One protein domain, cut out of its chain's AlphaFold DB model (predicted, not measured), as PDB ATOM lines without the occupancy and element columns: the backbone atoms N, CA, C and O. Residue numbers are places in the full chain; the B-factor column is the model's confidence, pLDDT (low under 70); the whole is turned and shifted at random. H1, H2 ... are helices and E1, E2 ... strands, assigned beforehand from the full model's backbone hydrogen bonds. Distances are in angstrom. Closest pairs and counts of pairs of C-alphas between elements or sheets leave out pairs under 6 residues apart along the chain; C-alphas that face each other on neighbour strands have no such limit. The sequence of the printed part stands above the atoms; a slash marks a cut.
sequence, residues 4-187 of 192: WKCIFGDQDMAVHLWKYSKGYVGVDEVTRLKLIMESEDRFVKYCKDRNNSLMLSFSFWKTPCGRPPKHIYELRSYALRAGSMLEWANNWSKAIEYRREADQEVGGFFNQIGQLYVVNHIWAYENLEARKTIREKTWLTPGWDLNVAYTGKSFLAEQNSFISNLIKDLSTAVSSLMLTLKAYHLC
ATOM      1  N   TRP A   4     227.518 159.453 215.524       88.41
ATOM      2  CA  TRP A   4     226.860 160.559 214.841       88.41
ATOM      3  C   TRP A   4     225.963 161.338 215.797       88.41
ATOM      4  O   TRP A   4     225.354 160.754 216.693       88.41
ATOM      5  N   LYS A   5     225.857 162.654 215.586       88.70
ATOM      6  CA  LYS A   5     224.866 163.512 216.250       88.70
ATOM      7  C   LYS A   5     223.755 163.799 215.255       88.70
ATOM      8  O   LYS A   5     224.039 164.276 214.153       88.70
ATOM      9  N   CYS A   6     222.516 163.520 215.633       87.85
ATOM     10  CA  CYS A   6     221.350 163.880 214.843       87.85
ATOM     11  C   CYS A   6     221.210 165.407 214.783       87.85
ATOM     12  O   CYS A   6     221.287 166.087 215.808       87.85
ATOM     13  N   ILE A   7     221.036 165.933 213.573       88.22
ATOM     14  CA  ILE A   7     220.819 167.363 213.309       88.22
ATOM     15  C   ILE A   7     219.418 167.634 212.749       88.22
ATOM     16  O   ILE A   7     218.847 168.688 213.026       88.22
ATOM     17  N   PHE A   8     218.842 166.680 212.010       87.34
ATOM     18  CA  PHE A   8     217.475 166.755 211.495       87.34
ATOM     19  C   PHE A   8     216.697 165.482 211.845       87.34
ATOM     20  O   PHE A   8     217.158 164.374 211.555       87.34
ATOM     21  N   GLY A   9     215.505 165.673 212.415       86.71
ATOM     22  CA  GLY A   9     214.696 164.646 213.075       86.71
ATOM     23  C   GLY A   9     214.803 164.800 214.594       86.71
ATOM     24  O   GLY A   9     214.759 165.933 215.072       86.71
ATOM     25  N   ASP A  10     214.980 163.708 215.338       83.46
ATOM     26  CA  ASP A  10     215.097 163.748 216.803       83.46
ATOM     27  C   ASP A  10     216.413 164.418 217.223       83.46
ATOM     28  O   ASP A  10     217.487 163.809 217.203       83.46
ATOM     29  N   GLN A  11     216.348 165.713 217.533       83.93
ATOM     30  CA  GLN A  11     217.505 166.492 217.964       83.93
ATOM     31  C   GLN A  11     218.019 166.008 219.322       83.93
ATOM     32  O   GLN A  11     217.301 165.396 220.107       83.93
ATOM     33  N   ASP A  12     219.307 166.247 219.571       84.75
ATOM     34  CA  ASP A  12     220.011 165.768 220.771       84.75
ATOM     35  C   ASP A  12     220.047 164.239 220.908       84.75
ATOM     36  O   ASP A  12     220.411 163.694 221.953       84.75
ATOM     37  N   MET A  13     219.761 163.540 219.806       86.76
ATOM     38  CA  MET A  13     220.030 162.125 219.655       86.76
ATOM     39  C   MET A  13     221.476 161.892 219.197       86.76
ATOM     40  O   MET A  13     221.934 162.454 218.197       86.76
ATOM     41  N   ALA A  14     222.189 161.015 219.898       86.48
ATOM     42  CA  ALA A  14     223.467 160.468 219.459       86.48
ATOM     43  C   ALA A  14     223.287 159.011 219.031       86.48
ATOM     44  O   ALA A  14     222.729 158.209 219.777       86.48
ATOM     45  N   VAL A  15     223.770 158.666 217.840       87.99
ATOM     46  CA  VAL A  15     223.712 157.312 217.288       87.99
ATOM     47  C   VAL A  15     225.124 156.747 217.212       87.99
ATOM     48  O   VAL A  15     226.039 157.411 216.732       87.99
ATOM     49  N   HIS A  16     225.317 155.511 217.653       87.82
ATOM     50  CA  HIS A  16     226.603 154.824 217.615       87.82
ATOM     51  C   HIS A  16     226.456 153.460 216.962       87.82
ATOM     52  O   HIS A  16     225.541 152.702 217.289       87.82
ATOM     53  N   LEU A  17     227.403 153.131 216.092       89.10
ATOM     54  CA  LEU A  17     227.487 151.837 215.434       89.10
ATOM     55  C   LEU A  17     228.761 151.138 215.915       89.10
ATOM     56  O   LEU A  17     229.857 151.653 215.707       89.10
ATOM     57  N   TRP A  18     228.643 149.966 216.540       87.31
ATOM     58  CA  TRP A  18     229.790 149.205 217.064       87.31
ATOM     59  C   TRP A  18     229.907 147.837 216.417       87.31
ATOM     60  O   TRP A  18     228.901 147.236 216.061       87.31
ATOM     61  N   LYS A  19     231.144 147.366 216.225       86.70
ATOM     62  CA  LYS A  19     231.460 146.142 215.476       86.70
ATOM     63  C   LYS A  19     231.957 145.092 216.444       86.70
ATOM     64  O   LYS A  19     232.873 145.383 217.208       86.70
ATOM     65  N   TYR A  20     231.436 143.879 216.336       88.45
ATOM     66  CA  TYR A  20     231.896 142.729 217.105       88.45
ATOM     67  C   TYR A  20     232.550 141.725 216.160       88.45
ATOM     68  O   TYR A  20     231.874 140.941 215.499       88.45
ATOM     69  N   SER A  21     233.885 141.761 216.085       85.58
ATOM     70  CA  SER A  21     234.685 140.889 215.210       85.58
ATOM     71  C   SER A  21     234.608 139.405 215.569       85.58
ATOM     72  O   SER A  21     234.819 138.562 214.707       85.58
ATOM     73  N   LYS A  22     234.266 139.082 216.817       87.98
ATOM     74  CA  LYS A  22     234.062 137.707 217.294       87.98
ATOM     75  C   LYS A  22     232.579 137.297 217.339       87.98
ATOM     76  O   LYS A  22     232.226 136.361 218.049       87.98
ATOM     77  N   GLY A  23     231.692 138.027 216.654       88.60
ATOM     78  CA  GLY A  23     230.248 137.771 216.711       88.60
ATOM     79  C   GLY A  23     229.698 137.850 218.141       88.60
ATOM     80  O   GLY A  23     230.128 138.707 218.916       88.60
ATOM     81  N   TYR A  24     228.794 136.930 218.497       89.55
ATOM     82  CA  TYR A  24     228.193 136.849 219.835       89.55
ATOM     83  C   TYR A  24     229.223 136.684 220.957       89.55
ATOM     84  O   TYR A  24     229.095 137.345 221.980       89.55
ATOM     85  N   VAL A  25     230.307 135.932 220.739       91.34
ATOM     86  CA  VAL A  25     231.378 135.785 221.744       91.34
ATOM     87  C   VAL A  25     231.973 137.150 222.105       91.34
ATOM     88  O   VAL A  25     232.209 137.449 223.271       91.34
ATOM     89  N   GLY A  26     232.161 138.025 221.112       89.68
ATOM     90  CA  GLY A  26     232.627 139.393 221.352       89.68
ATOM     91  C   GLY A  26     231.588 140.264 222.064       89.68
ATOM     92  O   GLY A  26     231.952 141.154 222.834       89.68
ATOM     93  N   VAL A  27     230.298 140.025 221.816       88.77
ATOM     94  CA  VAL A  27     229.205 140.704 222.528       88.77
ATOM     95  C   VAL A  27     229.202 140.295 223.999       88.77
ATOM     96  O   VAL A  27     229.126 141.175 224.858       88.77
ATOM     97  N   ASP A  28     229.361 139.006 224.295       90.95
ATOM     98  CA  ASP A  28     229.401 138.466 225.657       90.95
ATOM     99  C   ASP A  28     230.617 138.986 226.431       90.95
ATOM    100  O   ASP A  28     230.484 139.433 227.572       90.95
ATOM    101  N   GLU A  29     231.794 139.017 225.794       89.69
ATOM    102  CA  GLU A  29     233.017 139.600 226.361       89.69
ATOM    103  C   GLU A  29     232.791 141.060 226.797       89.69
ATOM    104  O   GLU A  29     233.078 141.421 227.940       89.69
ATOM    105  N   VAL A  30     232.230 141.897 225.916       86.10
ATOM    106  CA  VAL A  30     231.967 143.318 226.212       86.10
ATOM    107  C   VAL A  30     230.844 143.493 227.234       86.10
ATOM    108  O   VAL A  30     230.899 144.415 228.046       86.10
ATOM    109  N   THR A  31     229.822 142.641 227.205       86.28
ATOM    110  CA  THR A  31     228.710 142.687 228.165       86.28
ATOM    111  C   THR A  31     229.204 142.368 229.571       86.28
ATOM    112  O   THR A  31     228.917 143.121 230.499       86.28
ATOM    113  N   ARG A  32     230.046 141.338 229.719       86.62
ATOM    114  CA  ARG A  32     230.685 141.001 230.996       86.62
ATOM    115  C   ARG A  32     231.534 142.154 231.535       86.62
ATOM    116  O   ARG A  32     231.470 142.442 232.723       86.62
ATOM    117  N   LEU A  33     232.298 142.832 230.674       83.56
ATOM    118  CA  LEU A  33     233.081 144.006 231.078       83.56
ATOM    119  C   LEU A  33     232.189 145.172 231.526       83.56
ATOM    120  O   LEU A  33     232.486 145.811 232.530       83.56
ATOM    121  N   LYS A  34     231.078 145.432 230.825       78.26
ATOM    122  CA  LYS A  34     230.137 146.500 231.201       78.26
ATOM    123  C   LYS A  34     229.482 146.261 232.553       78.26
ATOM    124  O   LYS A  34     229.437 147.196 233.337       78.26
ATOM    125  N   LEU A  35     229.059 145.032 232.851       77.15
ATOM    126  CA  LEU A  35     228.468 144.691 234.152       77.15
ATOM    127  C   LEU A  35     229.423 144.971 235.325       77.15
ATOM    128  O   LEU A  35     228.974 145.298 236.417       77.15
ATOM    129  N   ILE A  36     230.738 144.879 235.100       75.26
ATOM    130  CA  ILE A  36     231.758 145.210 236.107       75.26
ATOM    131  C   ILE A  36     231.950 146.731 236.224       75.26
ATOM    132  O   ILE A  36     232.198 147.238 237.312       75.26
ATOM    133  N   MET A  37     231.837 147.466 235.113       68.68
ATOM    134  CA  MET A  37     232.052 148.920 235.051       68.68
ATOM    135  C   MET A  37     230.808 149.760 235.385       68.68
ATOM    136  O   MET A  37     230.922 150.971 235.566       68.68
ATOM    137  N   GLU A  38     229.618 149.159 235.417       61.04
ATOM    138  CA  GLU A  38     228.330 149.867 235.471       61.04
ATOM    139  C   GLU A  38     228.126 150.746 236.715       61.04
ATOM    140  O   GLU A  38     227.256 151.617 236.688       61.04
ATOM    141  N   SER A  39     228.959 150.627 237.757       58.55
ATOM    142  CA  SER A  39     228.909 151.540 238.906       58.55
ATOM    143  C   SER A  39     229.145 153.016 238.541       58.55
ATOM    144  O   SER A  39     228.849 153.884 239.357       58.55
ATOM    145  N   GLU A  40     229.644 153.330 237.336       60.19
ATOM    146  CA  GLU A  40     230.046 154.691 236.949       60.19
ATOM    147  C   GLU A  40     229.482 155.205 235.610       60.19
ATOM    148  O   GLU A  40     230.060 156.124 235.016       60.19
ATOM    149  N   ASP A  41     228.351 154.694 235.106       67.51
ATOM    150  CA  ASP A  41     227.734 155.278 233.899       67.51
ATOM    151  C   ASP A  41     227.063 156.637 234.209       67.51
ATOM    152  O   ASP A  41     225.841 156.791 234.252       67.51
ATOM    153  N   ARG A  42     227.890 157.669 234.431       72.01
ATOM    154  CA  ARG A  42     227.486 159.062 234.701       72.01
ATOM    155  C   ARG A  42     226.576 159.633 233.612       72.01
ATOM    156  O   ARG A  42     225.842 160.586 233.864       72.01
ATOM    157  N   PHE A  43     226.615 159.057 232.411       73.05
ATOM    158  CA  PHE A  43     225.827 159.498 231.270       73.05
ATOM    159  C   PHE A  43     224.341 159.147 231.411       73.05
ATOM    160  O   PHE A  43     223.500 159.861 230.863       73.05
ATOM    161  N   VAL A  44     223.995 158.113 232.195       75.49
ATOM    162  CA  VAL A  44     222.600 157.697 232.449       75.49
ATOM    163  C   VAL A  44     221.760 158.860 232.957       75.49
ATOM    164  O   VAL A  44     220.642 159.047 232.490       75.49
ATOM    165  N   LYS A  45     222.320 159.685 233.852       81.37
ATOM    166  CA  LYS A  45     221.629 160.834 234.453       81.37
ATOM    167  C   LYS A  45     221.154 161.864 233.419       81.37
ATOM    168  O   LYS A  45     220.192 162.580 233.671       81.37
ATOM    169  N   TYR A  46     221.828 161.941 232.274       81.49
ATOM    170  CA  TYR A  46     221.533 162.904 231.213       81.49
ATOM    171  C   TYR A  46     220.750 162.288 230.047       81.49
ATOM    172  O   TYR A  46     220.336 163.014 229.146       81.49
ATOM    173  N   CYS A  47     220.534 160.971 230.037       81.91
ATOM    174  CA  CYS A  47     219.776 160.299 228.985       81.91
ATOM    175  C   CYS A  47     218.293 160.239 229.347       81.91
ATOM    176  O   CYS A  47     217.933 159.656 230.366       81.91
ATOM    177  N   LYS A  48     217.431 160.785 228.484       85.16
ATOM    178  CA  LYS A  48     215.977 160.585 228.580       85.16
ATOM    179  C   LYS A  48     215.585 159.173 228.164       85.16
ATOM    180  O   LYS A  48     214.766 158.547 228.822       85.16
ATOM    181  N   ASP A  49     216.179 158.702 227.073       85.89
ATOM    182  CA  ASP A  49     215.916 157.387 226.500       85.89
ATOM    183  C   ASP A  49     217.202 156.785 225.923       85.89
ATOM    184  O   ASP A  49     218.099 157.511 225.469       85.89
ATOM    185  N   ARG A  50     217.309 155.454 225.977       85.81
ATOM    186  CA  ARG A  50     218.441 154.697 225.434       85.81
ATOM    187  C   ARG A  50     217.948 153.411 224.800       85.81
ATOM    188  O   ARG A  50     217.400 152.553 225.488       85.81
ATOM    189  N   ASN A  51     218.275 153.214 223.529       86.65
ATOM    190  CA  ASN A  51     218.051 151.950 222.845       86.65
ATOM    191  C   ASN A  51     219.379 151.323 222.394       86.65
ATOM    192  O   ASN A  51     220.396 151.990 222.188       86.65
ATOM    193  N   ASN A  52     219.395 149.996 222.300       87.54
ATOM    194  CA  ASN A  52     220.538 149.239 221.810       87.54
ATOM    195  C   ASN A  52     220.031 147.985 221.102       87.54
ATOM    196  O   ASN A  52     219.435 147.123 221.742       87.54
ATOM    197  N   SER A  53     220.278 147.883 219.801       92.00
ATOM    198  CA  SER A  53     219.888 146.723 218.997       92.00
ATOM    199  C   SER A  53     221.120 146.010 218.463       92.00
ATOM    200  O   SER A  53     222.037 146.666 217.965       92.00
ATOM    201  N   LEU A  54     221.141 144.676 218.531       92.88
ATOM    202  CA  LEU A  54     222.130 143.862 217.819       92.88
ATOM    203  C   LEU A  54     221.608 143.571 216.423       92.88
ATOM    204  O   LEU A  54     220.459 143.167 216.244       92.88
ATOM    205  N   MET A  55     222.473 143.753 215.439       93.28
ATOM    206  CA  MET A  55     222.145 143.661 214.028       93.28
ATOM    207  C   MET A  55     223.152 142.790 213.294       93.28
ATOM    208  O   MET A  55     224.315 142.663 213.693       93.28
ATOM    209  N   LEU A  56     222.709 142.256 212.166       92.29
ATOM    210  CA  LEU A  56     223.572 141.644 211.166       92.29
ATOM    211  C   LEU A  56     223.567 142.497 209.901       92.29
ATOM    212  O   LEU A  56     222.582 143.167 209.590       92.29
ATOM    213  N   SER A  57     224.684 142.476 209.179       91.09
ATOM    214  CA  SER A  57     224.757 143.070 207.846       91.09
ATOM    215  C   SER A  57     224.054 142.172 206.840       91.09
ATOM    216  O   SER A  57     224.234 140.954 206.855       91.09
ATOM    217  N   PHE A  58     223.314 142.775 205.917       91.00
ATOM    218  CA  PHE A  58     222.915 142.074 204.702       91.00
ATOM    219  C   PHE A  58     224.157 141.726 203.871       91.00
ATOM    220  O   PHE A  58     225.102 142.515 203.797       91.00
ATOM    221  N   SER A  59     224.145 140.558 203.229       90.17
ATOM    222  CA  SER A  59     225.263 140.060 202.412       90.17
ATOM    223  C   SER A  59     225.451 140.821 201.096       90.17
ATOM    224  O   SER A  59     226.564 140.899 200.592       90.17
ATOM    225  N   PHE A  60     224.378 141.401 200.552       90.06
ATOM    226  CA  PHE A  60     224.387 142.166 199.297       90.06
ATOM    227  C   PHE A  60     224.762 143.650 199.471       90.06
ATOM    228  O   PHE A  60     224.774 144.411 198.500       90.06
ATOM    229  N   TRP A  61     225.066 144.082 200.699       89.37
ATOM    230  CA  TRP A  61     225.576 145.424 200.980       89.37
ATOM    231  C   TRP A  61     227.101 145.431 201.059       89.37
ATOM    232  O   TRP A  61     227.730 144.451 201.460       89.37
ATOM    233  N   LYS A  62     227.702 146.575 200.711       83.42
ATOM    234  CA  LYS A  62     229.137 146.808 200.907       83.42
ATOM    235  C   LYS A  62     229.473 146.775 202.402       83.42
ATOM    236  O   LYS A  62     228.653 147.111 203.255       83.42
ATOM    237  N   THR A  63     230.710 146.389 202.715       82.40
ATOM    238  CA  THR A  63     231.221 146.514 204.085       82.40
ATOM    239  C   THR A  63     231.286 147.999 204.454       82.40
ATOM    240  O   THR A  63     231.896 148.755 203.697       82.40
ATOM    241  N   PRO A  64     230.728 148.420 205.605       82.83
ATOM    242  CA  PRO A  64     230.756 149.817 206.013       82.83
ATOM    243  C   PRO A  64     232.179 150.356 206.122       82.83
ATOM    244  O   PRO A  64     232.979 149.870 206.928       82.83
ATOM    245  N   CYS A  65     232.471 151.379 205.325       79.55
ATOM    246  CA  CYS A  65     233.707 152.146 205.363       79.55
ATOM    247  C   CYS A  65     233.410 153.611 205.700       79.55
ATOM    248  O   CYS A  65     232.327 154.129 205.412       79.55
ATOM    249  N   GLY A  66     234.369 154.274 206.345       75.20
ATOM    250  CA  GLY A  66     234.295 155.711 206.575       75.20
ATOM    251  C   GLY A  66     234.261 156.492 205.265       75.20
ATOM    252  O   GLY A  66     234.936 156.137 204.299       75.20
ATOM    253  N   ARG A  67     233.490 157.581 205.244       83.22
ATOM    254  CA  ARG A  67     233.508 158.573 204.161       83.22
ATOM    255  C   ARG A  67     234.308 159.811 204.579       83.22
ATOM    256  O   ARG A  67     234.416 160.074 205.780       83.22
ATOM    257  N   PRO A  68     234.849 160.591 203.622       77.65
ATOM    258  CA  PRO A  68     235.577 161.819 203.920       77.65
ATOM    259  C   PRO A  68     234.784 162.760 204.846       77.65
ATOM    260  O   PRO A  68     233.560 162.849 204.709       77.65
ATOM    261  N   PRO A  69     235.451 163.519 205.737       70.43
ATOM    262  CA  PRO A  69     234.831 164.219 206.873       70.43
ATOM    263  C   PRO A  69     233.774 165.280 206.521       70.43
ATOM    264  O   PRO A  69     233.101 165.781 207.412       70.43
ATOM    265  N   LYS A  70     233.601 165.622 205.241       81.30
ATOM    266  CA  LYS A  70     232.575 166.567 204.777       81.30
ATOM    267  C   LYS A  70     231.195 165.939 204.555       81.30
ATOM    268  O   LYS A  70     230.258 166.673 204.279       81.30
ATOM    269  N   HIS A  71     231.061 164.616 204.650       88.69
ATOM    270  CA  HIS A  71     229.794 163.955 204.346       88.69
ATOM    271  C   HIS A  71     228.779 164.083 205.484       88.69
ATOM    272  O   HIS A  71     229.097 163.868 206.657       88.69
ATOM    273  N   ILE A  72     227.530 164.334 205.106       90.57
ATOM    274  CA  ILE A  72     226.364 164.131 205.962       90.57
ATOM    275  C   ILE A  72     225.922 162.672 205.872       90.57
ATOM    276  O   ILE A  72     225.976 162.061 204.802       90.57
ATOM    277  N   TYR A  73     225.462 162.114 206.987       91.80
ATOM    278  CA  TYR A  73     224.987 160.736 207.052       91.80
ATOM    279  C   TYR A  73     223.482 160.709 207.288       91.80
ATOM    280  O   TYR A  73     222.972 161.344 208.210       91.80
ATOM    281  N   GLU A  74     222.766 159.943 206.476       92.26
ATOM    282  CA  GLU A  74     221.339 159.694 206.641       92.26
ATOM    283  C   GLU A  74     221.137 158.260 207.133       92.26
ATOM    284  O   GLU A  74     221.477 157.303 206.434       92.26
ATOM    285  N   LEU A  75     220.561 158.117 208.325       90.93
ATOM    286  CA  LEU A  75     220.085 156.842 208.844       90.93
ATOM    287  C   LEU A  75     218.597 156.715 208.526       90.93
ATOM    288  O   LEU A  75     217.796 157.576 208.894       90.93
ATOM    289  N   ARG A  76     218.225 155.630 207.851       91.02
ATOM    290  CA  ARG A  76     216.831 155.292 207.558       91.02
ATOM    291  C   ARG A  76     216.492 153.956 208.189       91.02
ATOM    292  O   ARG A  76     217.138 152.958 207.874       91.02
ATOM    293  N   SER A  77     215.468 153.952 209.026       90.84
ATOM    294  CA  SER A  77     214.988 152.773 209.734       90.84
ATOM    295  C   SER A  77     213.581 152.434 209.258       90.84
ATOM    296  O   SER A  77     212.700 153.293 209.213       90.84
ATOM    297  N   TYR A  78     213.380 151.181 208.874       89.74
ATOM    298  CA  TYR A  78     212.145 150.674 208.293       89.74
ATOM    299  C   TYR A  78     211.623 149.535 209.153       89.74
ATOM    300  O   TYR A  78     212.264 148.485 209.217       89.74
ATOM    301  N   ALA A  79     210.470 149.724 209.788       90.48
ATOM    302  CA  ALA A  79     209.781 148.635 210.463       90.48
ATOM    303  C   ALA A  79     208.989 147.846 209.419       90.48
ATOM    304  O   ALA A  79     208.066 148.374 208.790       90.48
ATOM    305  N   LEU A  80     209.377 146.593 209.211       89.48
ATOM    306  CA  LEU A  80     208.704 145.683 208.299       89.48
ATOM    307  C   LEU A  80     207.592 144.923 209.027       89.48
ATOM    308  O   LEU A  80     207.654 144.689 210.235       89.48
ATOM    309  N   ARG A  81     206.589 144.474 208.276       87.13
ATOM    310  CA  ARG A  81     205.599 143.515 208.763       87.13
ATOM    311  C   ARG A  81     206.282 142.186 209.093       87.13
ATOM    312  O   ARG A  81     207.243 141.768 208.444       87.13
ATOM    313  N   ALA A  82     205.770 141.504 210.112       85.82
ATOM    314  CA  ALA A  82     206.287 140.197 210.491       85.82
ATOM    315  C   ALA A  82     206.230 139.228 209.295       85.82
ATOM    316  O   ALA A  82     205.242 139.183 208.565       85.82
ATOM    317  N   GLY A  83     207.310 138.474 209.083       85.62
ATOM    318  CA  GLY A  83     207.428 137.510 207.985       85.62
ATOM    319  C   GLY A  83     207.838 138.088 206.624       85.62
ATOM    320  O   GLY A  83     208.236 137.316 205.756       85.62
ATOM    321  N   SER A  84     207.846 139.412 206.419       87.31
ATOM    322  CA  SER A  84     208.163 139.990 205.101       87.31
ATOM    323  C   SER A  84     209.643 140.305 204.861       87.31
ATOM    324  O   SER A  84     210.004 140.765 203.781       87.31
ATOM    325  N   MET A  85     210.514 140.091 205.853       88.19
ATOM    326  CA  MET A  85     211.938 140.460 205.783       88.19
ATOM    327  C   MET A  85     212.664 139.803 204.603       88.19
ATOM    328  O   MET A  85     213.445 140.463 203.924       88.19
ATOM    329  N   LEU A  86     212.402 138.518 204.339       87.87
ATOM    330  CA  LEU A  86     213.085 137.777 203.276       87.87
ATOM    331  C   LEU A  86     212.703 138.295 201.884       87.87
ATOM    332  O   LEU A  86     213.572 138.553 201.056       87.87
ATOM    333  N   GLU A  87     211.408 138.484 201.635       87.93
ATOM    334  CA  GLU A  87     210.910 139.017 200.365       87.93
ATOM    335  C   GLU A  87     211.387 140.455 200.140       87.93
ATOM    336  O   GLU A  87     211.882 140.802 199.065       87.93
ATOM    337  N   TRP A  88     211.323 141.273 201.192       89.15
ATOM    338  CA  TRP A  88     211.860 142.623 201.183       89.15
ATOM    339  C   TRP A  88     213.360 142.621 200.837       89.15
ATOM    340  O   TRP A  88     213.780 143.373 199.956       89.15
ATOM    341  N   ALA A  89     214.158 141.735 201.445       90.78
ATOM    342  CA  ALA A  89     215.595 141.631 201.196       90.78
ATOM    343  C   ALA A  89     215.908 141.167 199.765       90.78
ATOM    344  O   ALA A  89     216.812 141.712 199.133       90.78
ATOM    345  N   ASN A  90     215.129 140.228 199.220       89.31
ATOM    346  CA  ASN A  90     215.267 139.773 197.835       89.31
ATOM    347  C   ASN A  90     215.043 140.916 196.839       89.31
ATOM    348  O   ASN A  90     215.840 141.098 195.916       89.31
ATOM    349  N   ASN A  91     214.005 141.726 197.045       88.19
ATOM    350  CA  ASN A  91     213.733 142.887 196.198       88.19
ATOM    351  C   ASN A  91     214.820 143.962 196.345       88.19
ATOM    352  O   ASN A  91     215.323 144.488 195.349       88.19
ATOM    353  N   TRP A  92     215.260 144.233 197.576       90.35
ATOM    354  CA  TRP A  92     216.321 145.206 197.834       90.35
ATOM    355  C   TRP A  92     217.689 144.792 197.299       90.35
ATOM    356  O   TRP A  92     218.447 145.664 196.875       90.35
ATOM    357  N   SER A  93     217.989 143.493 197.245       91.12
ATOM    358  CA  SER A  93     219.233 142.990 196.650       91.12
ATOM    359  C   SER A  93     219.368 143.351 195.167       91.12
ATOM    360  O   SER A  93     220.474 143.591 194.698       91.12
ATOM    361  N   LYS A  94     218.245 143.470 194.446       89.39
ATOM    362  CA  LYS A  94     218.201 143.933 193.051       89.39
ATOM    363  C   LYS A  94     218.166 145.456 192.976       89.39
ATOM    364  O   LYS A  94     218.867 146.057 192.170       89.39
ATOM    365  N   ALA A  95     217.361 146.086 193.834       87.90
ATOM    366  CA  ALA A  95     217.178 147.535 193.841       87.90
ATOM    367  C   ALA A  95     218.477 148.297 194.139       87.90
ATOM    368  O   ALA A  95     218.717 149.360 193.567       87.90
ATOM    369  N   ILE A  96     219.313 147.770 195.041       89.43
ATOM    370  CA  ILE A  96     220.534 148.456 195.467       89.43
ATOM    371  C   ILE A  96     221.536 148.627 194.322       89.43
ATOM    372  O   ILE A  96     222.262 149.615 194.320       89.43
ATOM    373  N   GLU A  97     221.541 147.738 193.324       89.10
ATOM    374  CA  GLU A  97     222.455 147.821 192.176       89.10
ATOM    375  C   GLU A  97     222.256 149.120 191.379       89.10
ATOM    376  O   GLU A  97     223.231 149.783 191.037       89.10
ATOM    377  N   TYR A  98     221.007 149.567 191.205       86.72
ATOM    378  CA  TYR A  98     220.672 150.838 190.540       86.72
ATOM    379  C   TYR A  98     221.154 152.074 191.304       86.72
ATOM    380  O   TYR A  98     221.187 153.178 190.764       86.72
ATOM    381  N   ARG A  99     221.491 151.902 192.582       87.30
ATOM    382  CA  ARG A  99     221.947 152.966 193.471       87.30
ATOM    383  C   ARG A  99     223.465 153.055 193.559       87.30
ATOM    384  O   ARG A  99     223.955 154.124 193.900       87.30
ATOM    385  N   ARG A 100     224.205 151.991 193.240       87.80
ATOM    386  CA  ARG A 100     225.661 151.934 193.466       87.80
ATOM    387  C   ARG A 100     226.464 152.942 192.645       87.80
ATOM    388  O   ARG A 100     227.561 153.298 193.060       87.80
ATOM    389  N   GLU A 101     225.937 153.403 191.508       85.81
ATOM    390  CA  GLU A 101     226.625 154.364 190.628       85.81
ATOM    391  C   GLU A 101     226.970 155.674 191.352       85.81
ATOM    392  O   GLU A 101     228.019 156.257 191.099       85.81
ATOM    393  N   ALA A 102     226.114 156.127 192.271       86.92
ATOM    394  CA  ALA A 102     226.316 157.380 192.995       86.92
ATOM    395  C   ALA A 102     227.077 157.213 194.331       86.92
ATOM    396  O   ALA A 102     227.280 158.200 195.034       86.92
ATOM    397  N   ASP A 103     227.525 155.992 194.665       87.75
ATOM    398  CA  ASP A 103     228.370 155.652 195.825       87.75
ATOM    399  C   ASP A 103     227.899 156.222 197.184       87.75
ATOM    400  O   ASP A 103     228.688 156.462 198.100       87.75
ATOM    401  N   GLN A 104     226.591 156.424 197.350       89.20
ATOM    402  CA  GLN A 104     226.009 156.931 198.596       89.20
ATOM    403  C   GLN A 104     225.812 155.845 199.662       89.20
ATOM    404  O   GLN A 104     225.557 156.159 200.827       89.20
ATOM    405  N   GLU A 105     225.836 154.561 199.303       90.49
ATOM    406  CA  GLU A 105     225.611 153.471 200.251       90.49
ATOM    407  C   GLU A 105     226.796 153.292 201.205       90.49
ATOM    408  O   GLU A 105     227.952 153.193 200.793       90.49
ATOM    409  N   VAL A 106     226.510 153.232 202.507       89.39
ATOM    410  CA  VAL A 106     227.513 152.922 203.536       89.39
ATOM    411  C   VAL A 106     227.293 151.513 204.064       89.39
ATOM    412  O   VAL A 106     228.233 150.734 204.151       89.39
ATOM    413  N   GLY A 107     226.055 151.158 204.405       89.98
ATOM    414  CA  GLY A 107     225.743 149.824 204.907       89.98
ATOM    415  C   GLY A 107     224.259 149.617 205.165       89.98
ATOM    416  O   GLY A 107     223.529 150.570 205.437       89.98
ATOM    417  N   GLY A 108     223.834 148.358 205.090       91.47
ATOM    418  CA  GLY A 108     222.467 147.936 205.359       91.47
ATOM    419  C   GLY A 108     222.444 146.778 206.342       91.47
ATOM    420  O   GLY A 108     223.174 145.795 206.187       91.47
ATOM    421  N   PHE A 109     221.591 146.896 207.352       92.93
ATOM    422  CA  PHE A 109     221.545 145.994 208.495       92.93
ATOM    423  C   PHE A 109     220.111 145.624 208.842       92.93
ATOM    424  O   PHE A 109     219.191 146.400 208.600       92.93
ATOM    425  N   PHE A 110     219.927 144.477 209.480       92.42
ATOM    426  CA  PHE A 110     218.646 144.064 210.041       92.42
ATOM    427  C   PHE A 110     218.818 143.648 211.497       92.42
ATOM    428  O   PHE A 110     219.819 143.028 211.874       92.42
ATOM    429  N   ASN A 111     217.837 144.002 212.320       92.52
ATOM    430  CA  ASN A 111     217.865 143.717 213.746       92.52
ATOM    431  C   ASN A 111     217.678 142.215 214.012       92.52
ATOM    432  O   ASN A 111     216.779 141.579 213.463       92.52
ATOM    433  N   GLN A 112     218.525 141.665 214.880       91.68
ATOM    434  CA  GLN A 112     218.401 140.321 215.451       91.68
ATOM    435  C   GLN A 112     217.911 140.356 216.897       91.68
ATOM    436  O   GLN A 112     217.160 139.480 217.310       91.68
ATOM    437  N   ILE A 113     218.342 141.353 217.674       90.40
ATOM    438  CA  ILE A 113     217.935 141.545 219.071       90.40
ATOM    439  C   ILE A 113     217.598 143.025 219.259       90.40
ATOM    440  O   ILE A 113     218.308 143.887 218.739       90.40
ATOM    441  N   GLY A 114     216.523 143.307 219.995       89.99
ATOM    442  CA  GLY A 114     215.897 144.627 220.087       89.99
ATOM    443  C   GLY A 114     214.558 144.628 219.352       89.99
ATOM    444  O   GLY A 114     213.820 143.644 219.406       89.99
ATOM    445  N   GLN A 115     214.245 145.709 218.637       88.06
ATOM    446  CA  GLN A 115     213.036 145.769 217.812       88.06
ATOM    447  C   GLN A 115     213.215 144.898 216.560       88.06
ATOM    448  O   GLN A 115     214.002 145.231 215.671       88.06
ATOM    449  N   LEU A 116     212.524 143.756 216.515       89.87
ATOM    450  CA  LEU A 116     212.592 142.808 215.402       89.87
ATOM    451  C   LEU A 116     211.930 143.364 214.139       89.87
ATOM    452  O   LEU A 116     211.128 144.292 214.195       89.87
ATOM    453  N   TYR A 117     212.267 142.766 212.994       90.35
ATOM    454  CA  TYR A 117     211.777 143.168 211.672       90.35
ATOM    455  C   TYR A 117     212.107 144.618 211.284       90.35
ATOM    456  O   TYR A 117     211.515 145.152 210.354       90.35
ATOM    457  N   VAL A 118     213.084 145.245 211.945       91.72
ATOM    458  CA  VAL A 118     213.589 146.569 211.569       91.72
ATOM    459  C   VAL A 118     214.823 146.432 210.689       91.72
ATOM    460  O   VAL A 118     215.770 145.714 211.026       91.72
ATOM    461  N   VAL A 119     214.811 147.156 209.573       92.23
ATOM    462  CA  VAL A 119     215.951 147.324 208.674       92.23
ATOM    463  C   VAL A 119     216.515 148.728 208.813       92.23
ATOM    464  O   VAL A 119     215.771 149.702 208.764       92.23
ATOM    465  N   ASN A 120     217.832 148.835 208.935       91.73
ATOM    466  CA  ASN A 120     218.557 150.088 209.065       91.73
ATOM    467  C   ASN A 120     219.498 150.270 207.874       91.73
ATOM    468  O   ASN A 120     220.383 149.446 207.647       91.73
ATOM    469  N   HIS A 121     219.337 151.363 207.136       91.43
ATOM    470  CA  HIS A 121     220.233 151.768 206.058       91.43
ATOM    471  C   HIS A 121     220.985 153.029 206.441       91.43
ATOM    472  O   HIS A 121     220.372 154.013 206.857       91.43
ATOM    473  N   ILE A 122     222.296 153.014 206.234       91.20
ATOM    474  CA  ILE A 122     223.152 154.184 206.372       91.20
ATOM    475  C   ILE A 122     223.577 154.627 204.979       91.20
ATOM    476  O   ILE A 122     224.147 153.852 204.202       91.20
ATOM    477  N   TRP A 123     223.311 155.893 204.697       91.97
ATOM    478  CA  TRP A 123     223.701 156.578 203.476       91.97
ATOM    479  C   TRP A 123     224.622 157.741 203.819       91.97
ATOM    480  O   TRP A 123     224.493 158.331 204.891       91.97
ATOM    481  N   ALA A 124     225.514 158.091 202.907       92.55
ATOM    482  CA  ALA A 124     226.366 159.260 203.015       92.55
ATOM    483  C   ALA A 124     226.229 160.120 201.761       92.55
ATOM    484  O   ALA A 124     226.212 159.605 200.647       92.55
ATOM    485  N   TYR A 125     226.152 161.430 201.953       92.15
ATOM    486  CA  TYR A 125     226.081 162.408 200.874       92.15
ATOM    487  C   TYR A 125     227.050 163.545 201.168       92.15
ATOM    488  O   TYR A 125     227.292 163.864 202.330       92.15
ATOM    489  N   GLU A 126     227.575 164.194 200.135       90.71
ATOM    490  CA  GLU A 126     228.461 165.348 200.318       90.71
ATOM    491  C   GLU A 126     227.752 166.524 201.001       90.71
ATOM    492  O   GLU A 126     228.344 167.236 201.804       90.71
ATOM    493  N   ASN A 127     226.478 166.742 200.671       90.59
ATOM    494  CA  ASN A 127     225.635 167.797 201.224       90.59
ATOM    495  C   ASN A 127     224.148 167.508 200.921       90.59
ATOM    496  O   ASN A 127     223.809 166.527 200.253       90.59
ATOM    497  N   LEU A 128     223.249 168.357 201.430       90.87
ATOM    498  CA  LEU A 128     221.800 168.189 201.254       90.87
ATOM    499  C   LEU A 128     221.334 168.360 199.799       90.87
ATOM    500  O   LEU A 128     220.370 167.701 199.408       90.87
ATOM    501  N   GLU A 129     222.017 169.185 199.001       93.16
ATOM    502  CA  GLU A 129     221.680 169.366 197.584       93.16
ATOM    503  C   GLU A 129     222.062 168.117 196.784       93.16
ATOM    504  O   GLU A 129     221.218 167.536 196.109       93.16
ATOM    505  N   ALA A 130     223.281 167.600 196.973       92.36
ATOM    506  CA  ALA A 130     223.720 166.335 196.387       92.36
ATOM    507  C   ALA A 130     222.770 165.186 196.763       92.36
ATOM    508  O   ALA A 130     222.379 164.388 195.910       92.36
ATOM    509  N   ARG A 131     222.319 165.138 198.025       92.13
ATOM    510  CA  ARG A 131     221.293 164.186 198.471       92.13
ATOM    511  C   ARG A 131     220.008 164.307 197.652       92.13
ATOM    512  O   ARG A 131     219.450 163.281 197.260       92.13
ATOM    513  N   LYS A 132     219.501 165.522 197.436       92.64
ATOM    514  CA  LYS A 132     218.287 165.759 196.646       92.64
ATOM    515  C   LYS A 132     218.486 165.285 195.205       92.64
ATOM    516  O   LYS A 132     217.734 164.418 194.763       92.64
ATOM    517  N   THR A 133     219.537 165.752 194.535       94.07
ATOM    518  CA  THR A 133     219.839 165.414 193.136       94.07
ATOM    519  C   THR A 133     220.014 163.909 192.927       94.07
ATOM    520  O   THR A 133     219.421 163.341 192.012       94.07
ATOM    521  N   ILE A 134     220.771 163.224 193.795       92.33
ATOM    522  CA  ILE A 134     220.990 161.771 193.697       92.33
ATOM    523  C   ILE A 134     219.675 161.011 193.875       92.33
ATOM    524  O   ILE A 134     219.398 160.055 193.147       92.33
ATOM    525  N   ARG A 135     218.840 161.428 194.834       90.04
ATOM    526  CA  ARG A 135     217.539 160.792 195.060       90.04
ATOM    527  C   ARG A 135     216.613 160.981 193.866       90.04
ATOM    528  O   ARG A 135     216.003 160.000 193.456       90.04
ATOM    529  N   GLU A 136     216.524 162.188 193.318       89.85
ATOM    530  CA  GLU A 136     215.726 162.487 192.123       89.85
ATOM    531  C   GLU A 136     216.204 161.666 190.921       89.85
ATOM    532  O   GLU A 136     215.395 160.964 190.317       89.85
ATOM    533  N   LYS A 137     217.518 161.639 190.650       89.49
ATOM    534  CA  LYS A 137     218.112 160.792 189.600       89.49
ATOM    535  C   LYS A 137     217.736 159.322 189.794       89.49
ATOM    536  O   LYS A 137     217.288 158.681 188.854       89.49
ATOM    537  N   THR A 138     217.855 158.805 191.019       86.56
ATOM    538  CA  THR A 138     217.535 157.400 191.325       86.56
ATOM    539  C   THR A 138     216.068 157.065 191.052       86.56
ATOM    540  O   THR A 138     215.768 155.974 190.580       86.56
ATOM    541  N   TRP A 139     215.143 157.983 191.348       83.26
ATOM    542  CA  TRP A 139     213.718 157.779 191.071       83.26
ATOM    543  C   TRP A 139     213.391 157.753 189.576       83.26
ATOM    544  O   TRP A 139     212.384 157.160 189.202       83.26
ATOM    545  N   LEU A 140     214.233 158.364 188.739       85.07
ATOM    546  CA  LEU A 140     214.105 158.344 187.280       85.07
ATOM    547  C   LEU A 140     214.769 157.115 186.641       85.07
ATOM    548  O   LEU A 140     214.529 156.847 185.467       85.07
ATOM    549  N   THR A 141     215.595 156.369 187.385       82.42
ATOM    550  CA  THR A 141     216.265 155.169 186.877       82.42
ATOM    551  C   THR A 141     215.247 154.045 186.646       82.42
ATOM    552  O   THR A 141     214.648 153.564 187.614       82.42
ATOM    553  N   PRO A 142     215.071 153.565 185.399       79.39
ATOM    554  CA  PRO A 142     214.126 152.493 185.102       79.39
ATOM    555  C   PRO A 142     214.439 151.221 185.899       79.39
ATOM    556  O   PRO A 142     215.576 150.752 185.907       79.39
ATOM    557  N   GLY A 143     213.432 150.653 186.567       76.79
ATOM    558  CA  GLY A 143     213.565 149.421 187.349       76.79
ATOM    559  C   GLY A 143     213.810 149.643 188.842       76.79
ATOM    560  O   GLY A 143     213.545 148.733 189.635       76.79
ATOM    561  N   TRP A 144     214.240 150.836 189.267       77.72
ATOM    562  CA  TRP A 144     214.291 151.182 190.693       77.72
ATOM    563  C   TRP A 144     212.889 151.150 191.315       77.72
ATOM    564  O   TRP A 144     212.658 150.524 192.356       77.72
ATOM    565  N   ASP A 145     211.943 151.792 190.641       73.29
ATOM    566  CA  ASP A 145     210.535 151.853 191.003       73.29
ATOM    567  C   ASP A 145     209.907 150.457 191.084       73.29
ATOM    568  O   ASP A 145     209.280 150.132 192.091       73.29
ATOM    569  N   LEU A 146     210.159 149.586 190.105       69.97
ATOM    570  CA  LEU A 146     209.626 148.221 190.089       69.97
ATOM    571  C   LEU A 146     210.108 147.377 191.274       69.97
ATOM    572  O   LEU A 146     209.339 146.584 191.805       69.97
ATOM    573  N   ASN A 147     211.354 147.539 191.721       71.04
ATOM    574  CA  ASN A 147     211.872 146.736 192.831       71.04
ATOM    575  C   ASN A 147     211.482 147.293 194.210       71.04
ATOM    576  O   ASN A 147     211.426 146.538 195.178       71.04
ATOM    577  N   VAL A 148     211.204 148.595 194.328       67.94
ATOM    578  CA  VAL A 148     210.979 149.245 195.633       67.94
ATOM    579  C   VAL A 148     209.526 149.636 195.865       67.94
ATOM    580  O   VAL A 148     209.067 149.554 197.005       67.94
ATOM    581  N   ALA A 149     208.766 150.006 194.835       59.45
ATOM    582  CA  ALA A 149     207.380 150.452 194.994       59.45
ATOM    583  C   ALA A 149     206.495 149.372 195.637       59.45
ATOM    584  O   ALA A 149     205.727 149.676 196.554       59.45
ATOM    585  N   TYR A 150     206.671 148.102 195.249       58.61
ATOM    586  CA  TYR A 150     205.970 146.975 195.877       58.61
ATOM    587  C   TYR A 150     206.344 146.795 197.352       58.61
ATOM    588  O   TYR A 150     205.514 146.359 198.149       58.61
ATOM    589  N   THR A 151     207.555 147.198 197.754       60.03
ATOM    590  CA  THR A 151     207.995 147.039 199.144       60.03
ATOM    591  C   THR A 151     207.301 147.997 200.107       60.03
ATOM    592  O   THR A 151     207.103 147.654 201.271       60.03
ATOM    593  N   GLY A 152     206.886 149.172 199.623       59.70
ATOM    594  CA  GLY A 152     206.313 150.226 200.454       59.70
ATOM    595  C   GLY A 152     204.968 149.850 201.070       59.70
ATOM    596  O   GLY A 152     204.840 149.797 202.289       59.70
ATOM    597  N   LYS A 153     203.959 149.574 200.236       59.72
ATOM    598  CA  LYS A 153     202.590 149.296 200.713       59.72
ATOM    599  C   LYS A 153     202.440 147.918 201.355       59.72
ATOM    600  O   LYS A 153     201.667 147.778 202.299       59.72
ATOM    601  N   SER A 154     203.152 146.917 200.844       60.22
ATOM    602  CA  SER A 154     202.957 145.533 201.282       60.22
ATOM    603  C   SER A 154     203.741 145.193 202.545       60.22
ATOM    604  O   SER A 154     203.275 144.373 203.332       60.22
ATOM    605  N   PHE A 155     204.898 145.829 202.774       63.24
ATOM    606  CA  PHE A 155     205.813 145.407 203.840       63.24
ATOM    607  C   PHE A 155     206.079 146.457 204.909       63.24
ATOM    608  O   PHE A 155     206.418 146.062 206.017       63.24
ATOM    609  N   LEU A 156     205.944 147.759 204.640       66.40
ATOM    610  CA  LEU A 156     206.302 148.778 205.632       66.40
ATOM    611  C   LEU A 156     205.143 149.049 206.594       66.40
ATOM    612  O   LEU A 156     204.027 149.355 206.177       66.40
ATOM    613  N   ALA A 157     205.428 148.934 207.889       62.25
ATOM    614  CA  ALA A 157     204.554 149.380 208.966       62.25
ATOM    615  C   ALA A 157     204.898 150.815 209.392       62.25
ATOM    616  O   ALA A 157     204.000 151.623 209.605       62.25
ATOM    617  N   GLU A 158     206.190 151.149 209.453       66.80
ATOM    618  CA  GLU A 158     206.682 152.461 209.880       66.80
ATOM    619  C   GLU A 158     207.988 152.812 209.152       66.80
ATOM    620  O   GLU A 158     208.770 151.924 208.787       66.80
ATOM    621  N   GLN A 159     208.228 154.105 208.922       67.41
ATOM    622  CA  GLN A 159     209.469 154.605 208.330       67.41
ATOM    623  C   GLN A 159     209.956 155.827 209.093       67.41
ATOM    624  O   GLN A 159     209.274 156.849 209.104       67.41
ATOM    625  N   ASN A 160     211.176 155.751 209.614       70.73
ATOM    626  CA  ASN A 160     211.841 156.870 210.264       70.73
ATOM    627  C   ASN A 160     213.142 157.204 209.529       70.73
ATOM    628  O   ASN A 160     213.826 156.332 208.983       70.73
ATOM    629  N   SER A 161     213.464 158.492 209.452       69.62
ATOM    630  CA  SER A 161     214.635 158.988 208.736       69.62
ATOM    631  C   SER A 161     215.236 160.150 209.499       69.62
ATOM    632  O   SER A 161     214.552 161.138 209.752       69.62
ATOM    633  N   PHE A 162     216.530 160.058 209.775       74.86
ATOM    634  CA  PHE A 162     217.272 161.064 210.523       74.86
ATOM    635  C   PHE A 162     218.538 161.426 209.756       74.86
ATOM    636  O   PHE A 162     219.204 160.551 209.193       74.86
ATOM    637  N   ILE A 163     218.876 162.713 209.723       66.93
ATOM    638  CA  ILE A 163     220.140 163.184 209.151       66.93
ATOM    639  C   ILE A 163     221.045 163.598 210.297       66.93
ATOM    640  O   ILE A 163     220.638 164.278 211.240       66.93
ATOM    641  N   SER A 164     222.290 163.166 210.204       67.94
ATOM    642  CA  SER A 164     223.266 163.251 211.269       67.94
ATOM    643  C   SER A 164     224.636 163.633 210.725       67.94
ATOM    644  O   SER A 164     225.004 163.281 209.602       67.94
ATOM    645  N   ASN A 165     225.401 164.342 211.545       68.30
ATOM    646  CA  ASN A 165     226.804 164.616 211.272       68.30
ATOM    647  C   ASN A 165     227.664 163.565 211.964       68.30
ATOM    648  O   ASN A 165     227.418 163.210 213.121       68.30
ATOM    649  N   LEU A 166     228.686 163.082 211.259       68.45
ATOM    650  CA  LEU A 166     229.675 162.182 211.832       68.45
ATOM    651  C   LEU A 166     230.486 162.933 212.893       68.45
ATOM    652  O   LEU A 166     231.162 163.910 212.593       68.45
ATOM    653  N   ILE A 167     230.421 162.458 214.134       57.16
ATOM    654  CA  ILE A 167     231.232 162.960 215.249       57.16
ATOM    655  C   ILE A 167     232.609 162.292 215.220       57.16
ATOM    656  O   ILE A 167     233.623 162.924 215.501       57.16
ATOM    657  N   LYS A 168     232.652 160.989 214.906       58.40
ATOM    658  CA  LYS A 168     233.887 160.200 214.912       58.40
ATOM    659  C   LYS A 168     233.760 158.985 214.001       58.40
ATOM    660  O   LYS A 168     232.822 158.208 214.179       58.40
ATOM    661  N   ASP A 169     234.710 158.787 213.086       58.19
ATOM    662  CA  ASP A 169     234.900 157.486 212.436       58.19
ATOM    663  C   ASP A 169     235.819 156.596 213.284       58.19
ATOM    664  O   ASP A 169     236.770 157.061 213.911       58.19
ATOM    665  N   LEU A 170     235.529 155.301 213.309       49.94
ATOM    666  CA  LEU A 170     236.328 154.283 213.996       49.94
ATOM    667  C   LEU A 170     236.448 153.027 213.109       49.94
ATOM    668  O   LEU A 170     236.390 151.908 213.626       49.94
ATOM    669  N   SER A 171     236.427 153.160 211.779       54.11
ATOM    670  CA  SER A 171     236.379 152.015 210.863       54.11
ATOM    671  C   SER A 171     237.759 151.367 210.632       54.11
ATOM    672  O   SER A 171     238.735 152.024 210.298       54.11
ATOM    673  N   THR A 172     237.822 150.039 210.790       41.50
ATOM    674  CA  THR A 172     238.778 149.136 210.122       41.50
ATOM    675  C   THR A 172     237.956 148.008 209.487       41.50
ATOM    676  O   THR A 172     237.150 147.330 210.144       41.50
ATOM    677  N   ALA A 173     238.051 147.890 208.161       34.61
ATOM    678  CA  ALA A 173     237.157 147.088 207.327       34.61
ATOM    679  C   ALA A 173     237.575 145.608 207.291       34.61
ATOM    680  O   ALA A 173     238.730 145.302 207.037       34.61
ATOM    681  N   VAL A 174     236.611 144.706 207.522       41.09
ATOM    682  CA  VAL A 174     236.658 143.259 207.209       41.09
ATOM    683  C   VAL A 174     235.203 142.794 207.066       41.09
ATOM    684  O   VAL A 174     234.365 143.224 207.873       41.09
ATOM    685  N   SER A 175     234.911 141.971 206.057       42.25
ATOM    686  CA  SER A 175     233.574 141.486 205.687       42.25
ATOM    687  C   SER A 175     233.009 140.451 206.673       42.25
ATOM    688  O   SER A 175     233.764 139.636 207.189       42.25
ATOM    689  N   SER A 176     231.677 140.446 206.856       48.15
ATOM    690  CA  SER A 176     230.861 139.449 207.595       48.15
ATOM    691  C   SER A 176     230.874 139.516 209.136       48.15
ATOM    692  O   SER A 176     231.447 138.637 209.773       48.15
ATOM    693  N   LEU A 177     230.232 140.509 209.777       62.29
ATOM    694  CA  LEU A 177     230.263 140.631 211.251       62.29
ATOM    695  C   LEU A 177     228.985 141.218 211.881       62.29
ATOM    696  O   LEU A 177     228.200 141.873 211.201       62.29
ATOM    697  N   MET A 178     228.809 140.964 213.186       71.53
ATOM    698  CA  MET A 178     227.713 141.447 214.043       71.53
ATOM    699  C   MET A 178     227.952 142.891 214.502       71.53
ATOM    700  O   MET A 178     229.081 143.273 214.828       71.53
ATOM    701  N   LEU A 179     226.888 143.695 214.537       75.80
ATOM    702  CA  LEU A 179     226.933 145.116 214.873       75.80
ATOM    703  C   LEU A 179     225.961 145.448 216.009       75.80
ATOM    704  O   LEU A 179     224.955 144.766 216.167       75.80
ATOM    705  N   THR A 180     226.209 146.524 216.758       76.10
ATOM    706  CA  THR A 180     225.160 147.184 217.554       76.10
ATOM    707  C   THR A 180     224.870 148.581 217.048       76.10
ATOM    708  O   THR A 180     225.803 149.330 216.761       76.10
ATOM    709  N   LEU A 181     223.585 148.932 216.983       72.15
ATOM    710  CA  LEU A 181     223.114 150.305 216.831       72.15
ATOM    711  C   LEU A 181     222.584 150.779 218.180       72.15
ATOM    712  O   LEU A 181     221.625 150.211 218.706       72.15
ATOM    713  N   LYS A 182     223.220 151.805 218.735       76.79
ATOM    714  CA  LYS A 182     222.797 152.452 219.975       76.79
ATOM    715  C   LYS A 182     222.358 153.873 219.696       76.79
ATOM    716  O   LYS A 182     223.170 154.628 219.169       76.79
ATOM    717  N   ALA A 183     221.148 154.243 220.089       75.00
ATOM    718  CA  ALA A 183     220.706 155.628 220.100       75.00
ATOM    719  C   ALA A 183     220.487 156.103 221.540       75.00
ATOM    720  O   ALA A 183     219.959 155.377 222.384       75.00
ATOM    721  N   TYR A 184     220.925 157.327 221.814       72.57
ATOM    722  CA  TYR A 184     220.789 157.996 223.100       72.57
ATOM    723  C   TYR A 184     220.068 159.312 222.869       72.57
ATOM    724  O   TYR A 184     220.591 160.145 222.132       72.57
ATOM    725  N   HIS A 185     218.917 159.515 223.502       73.02
ATOM    726  CA  HIS A 185     218.248 160.811 223.503       73.02
ATOM    727  C   HIS A 185     218.690 161.593 224.736       73.02
ATOM    728  O   HIS A 185     218.390 161.210 225.871       73.02
ATOM    729  N   LEU A 186     219.416 162.689 224.533       66.83
ATOM    730  CA  LEU A 186     219.941 163.490 225.634       66.83
ATOM    731  C   LEU A 186     218.895 164.482 226.147       66.83
ATOM    732  O   LEU A 186     218.070 165.005 225.394       66.83
ATOM    733  N   CYS A 187     218.907 164.719 227.456       55.75
ATOM    734  CA  CYS A 187     218.146 165.783 228.081       55.75
ATOM    735  C   CYS A 187     218.951 167.081 228.011       55.75
ATOM    736  O   CYS A 187     220.005 167.180 228.626       55.75
TER     737      CYS A 187
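This is residues 4 to 187 of the 192 residues of the protein "Nipsnap 1" of Trichuris trichiura (UniProt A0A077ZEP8). A closed barrel of eight strands forms the middle, with helices packed on two opposite sides: H1 alone on the wall of E2 and E8, and H2, H3 and H4 grouped by E4, E5, E6 and E7. Residues 31 to 42, of which 31 to 40 belong to H1, stick out. The printed part has 184 residues with four named helices and eight named strands, in the order E1 E2 H1 E3 E4 H2 E5 E6 H3 H4 E7 E8. The barrel is antiparallel throughout and the class is mixed, helices and strands. The whole is compact, with a radius of gyration of the C-alphas of 17.0 A and spans of 56 by 35 by 31 A.

Round the barrel run E1, residues 4 to 8; E2, 13 to 20; E8, 178 to 186; E3, 47 to 57; E5, 105 to 113; E6, 118 to 125; E4, 72 to 80; E7, 156 to 168; and back to E1. Within hydrogen-bond range are N 4 and O 15 at 2.8 A in the hairpin E1 and E2, N 16 and O 182 at 2.8 A between E2 and E8, N 55 and O 179 at 2.8 A between E8 and E3, and N 112 and O 54 at 2.8 A between E3 and E5. Further round are N 109 and O 120 at 2.8 A in the hairpin E5 and E6, N 74 and O 123 at 2.8 A between E6 and E4, N 164 and O 73 at 2.8 A between E4 and E7, and N 7 and O 163 at 2.9 A between E7 and E1. H1, residues 23 to 40, is on the barrel and outside it, at a height of 9.4 A; the C-alphas of Gly 23 and Met 178 are its closest to E8, 5.2 A. H2, residues 85 to 102, is outside, over E6 and along it, at 1 degree on the local plane. H3, residues 128 to 140, is outside and over E6, slantwise at 55 degrees on the local plane. H4, residues 144 to 155, stands up from the sheet over E7. H2 and H4 touch at a shallow tilt of 32 degrees, opposite ways, with the C-alphas of Asn 91 and Asn 147 closest at 5.4 A. Every O i to N i+4 pair is within hydrogen-bond range in H3, against 12 of 14 in H1, 8 of 14 in H2 and 4 of 8 in H4.

E1 begins at C-alpha 4 (226.860, 160.559, 214.841), and E8 ends at C-alpha 186 (219.941, 163.490, 225.634). E7 measures 31.3 A and bends by 66 degrees at residue 165; E3 measures 27.7 A and H1 26.4 A.

The C-alphas farthest apart, of Ser 39 and Pro 142, are 55.8 A apart. The printed part has no cut; E3 to E4, residues 58 to 71, is the long link. The mean pLDDT of the printed part is 81.1, and 36 residues are under 70, among them 148 to 159 and 163 to 177.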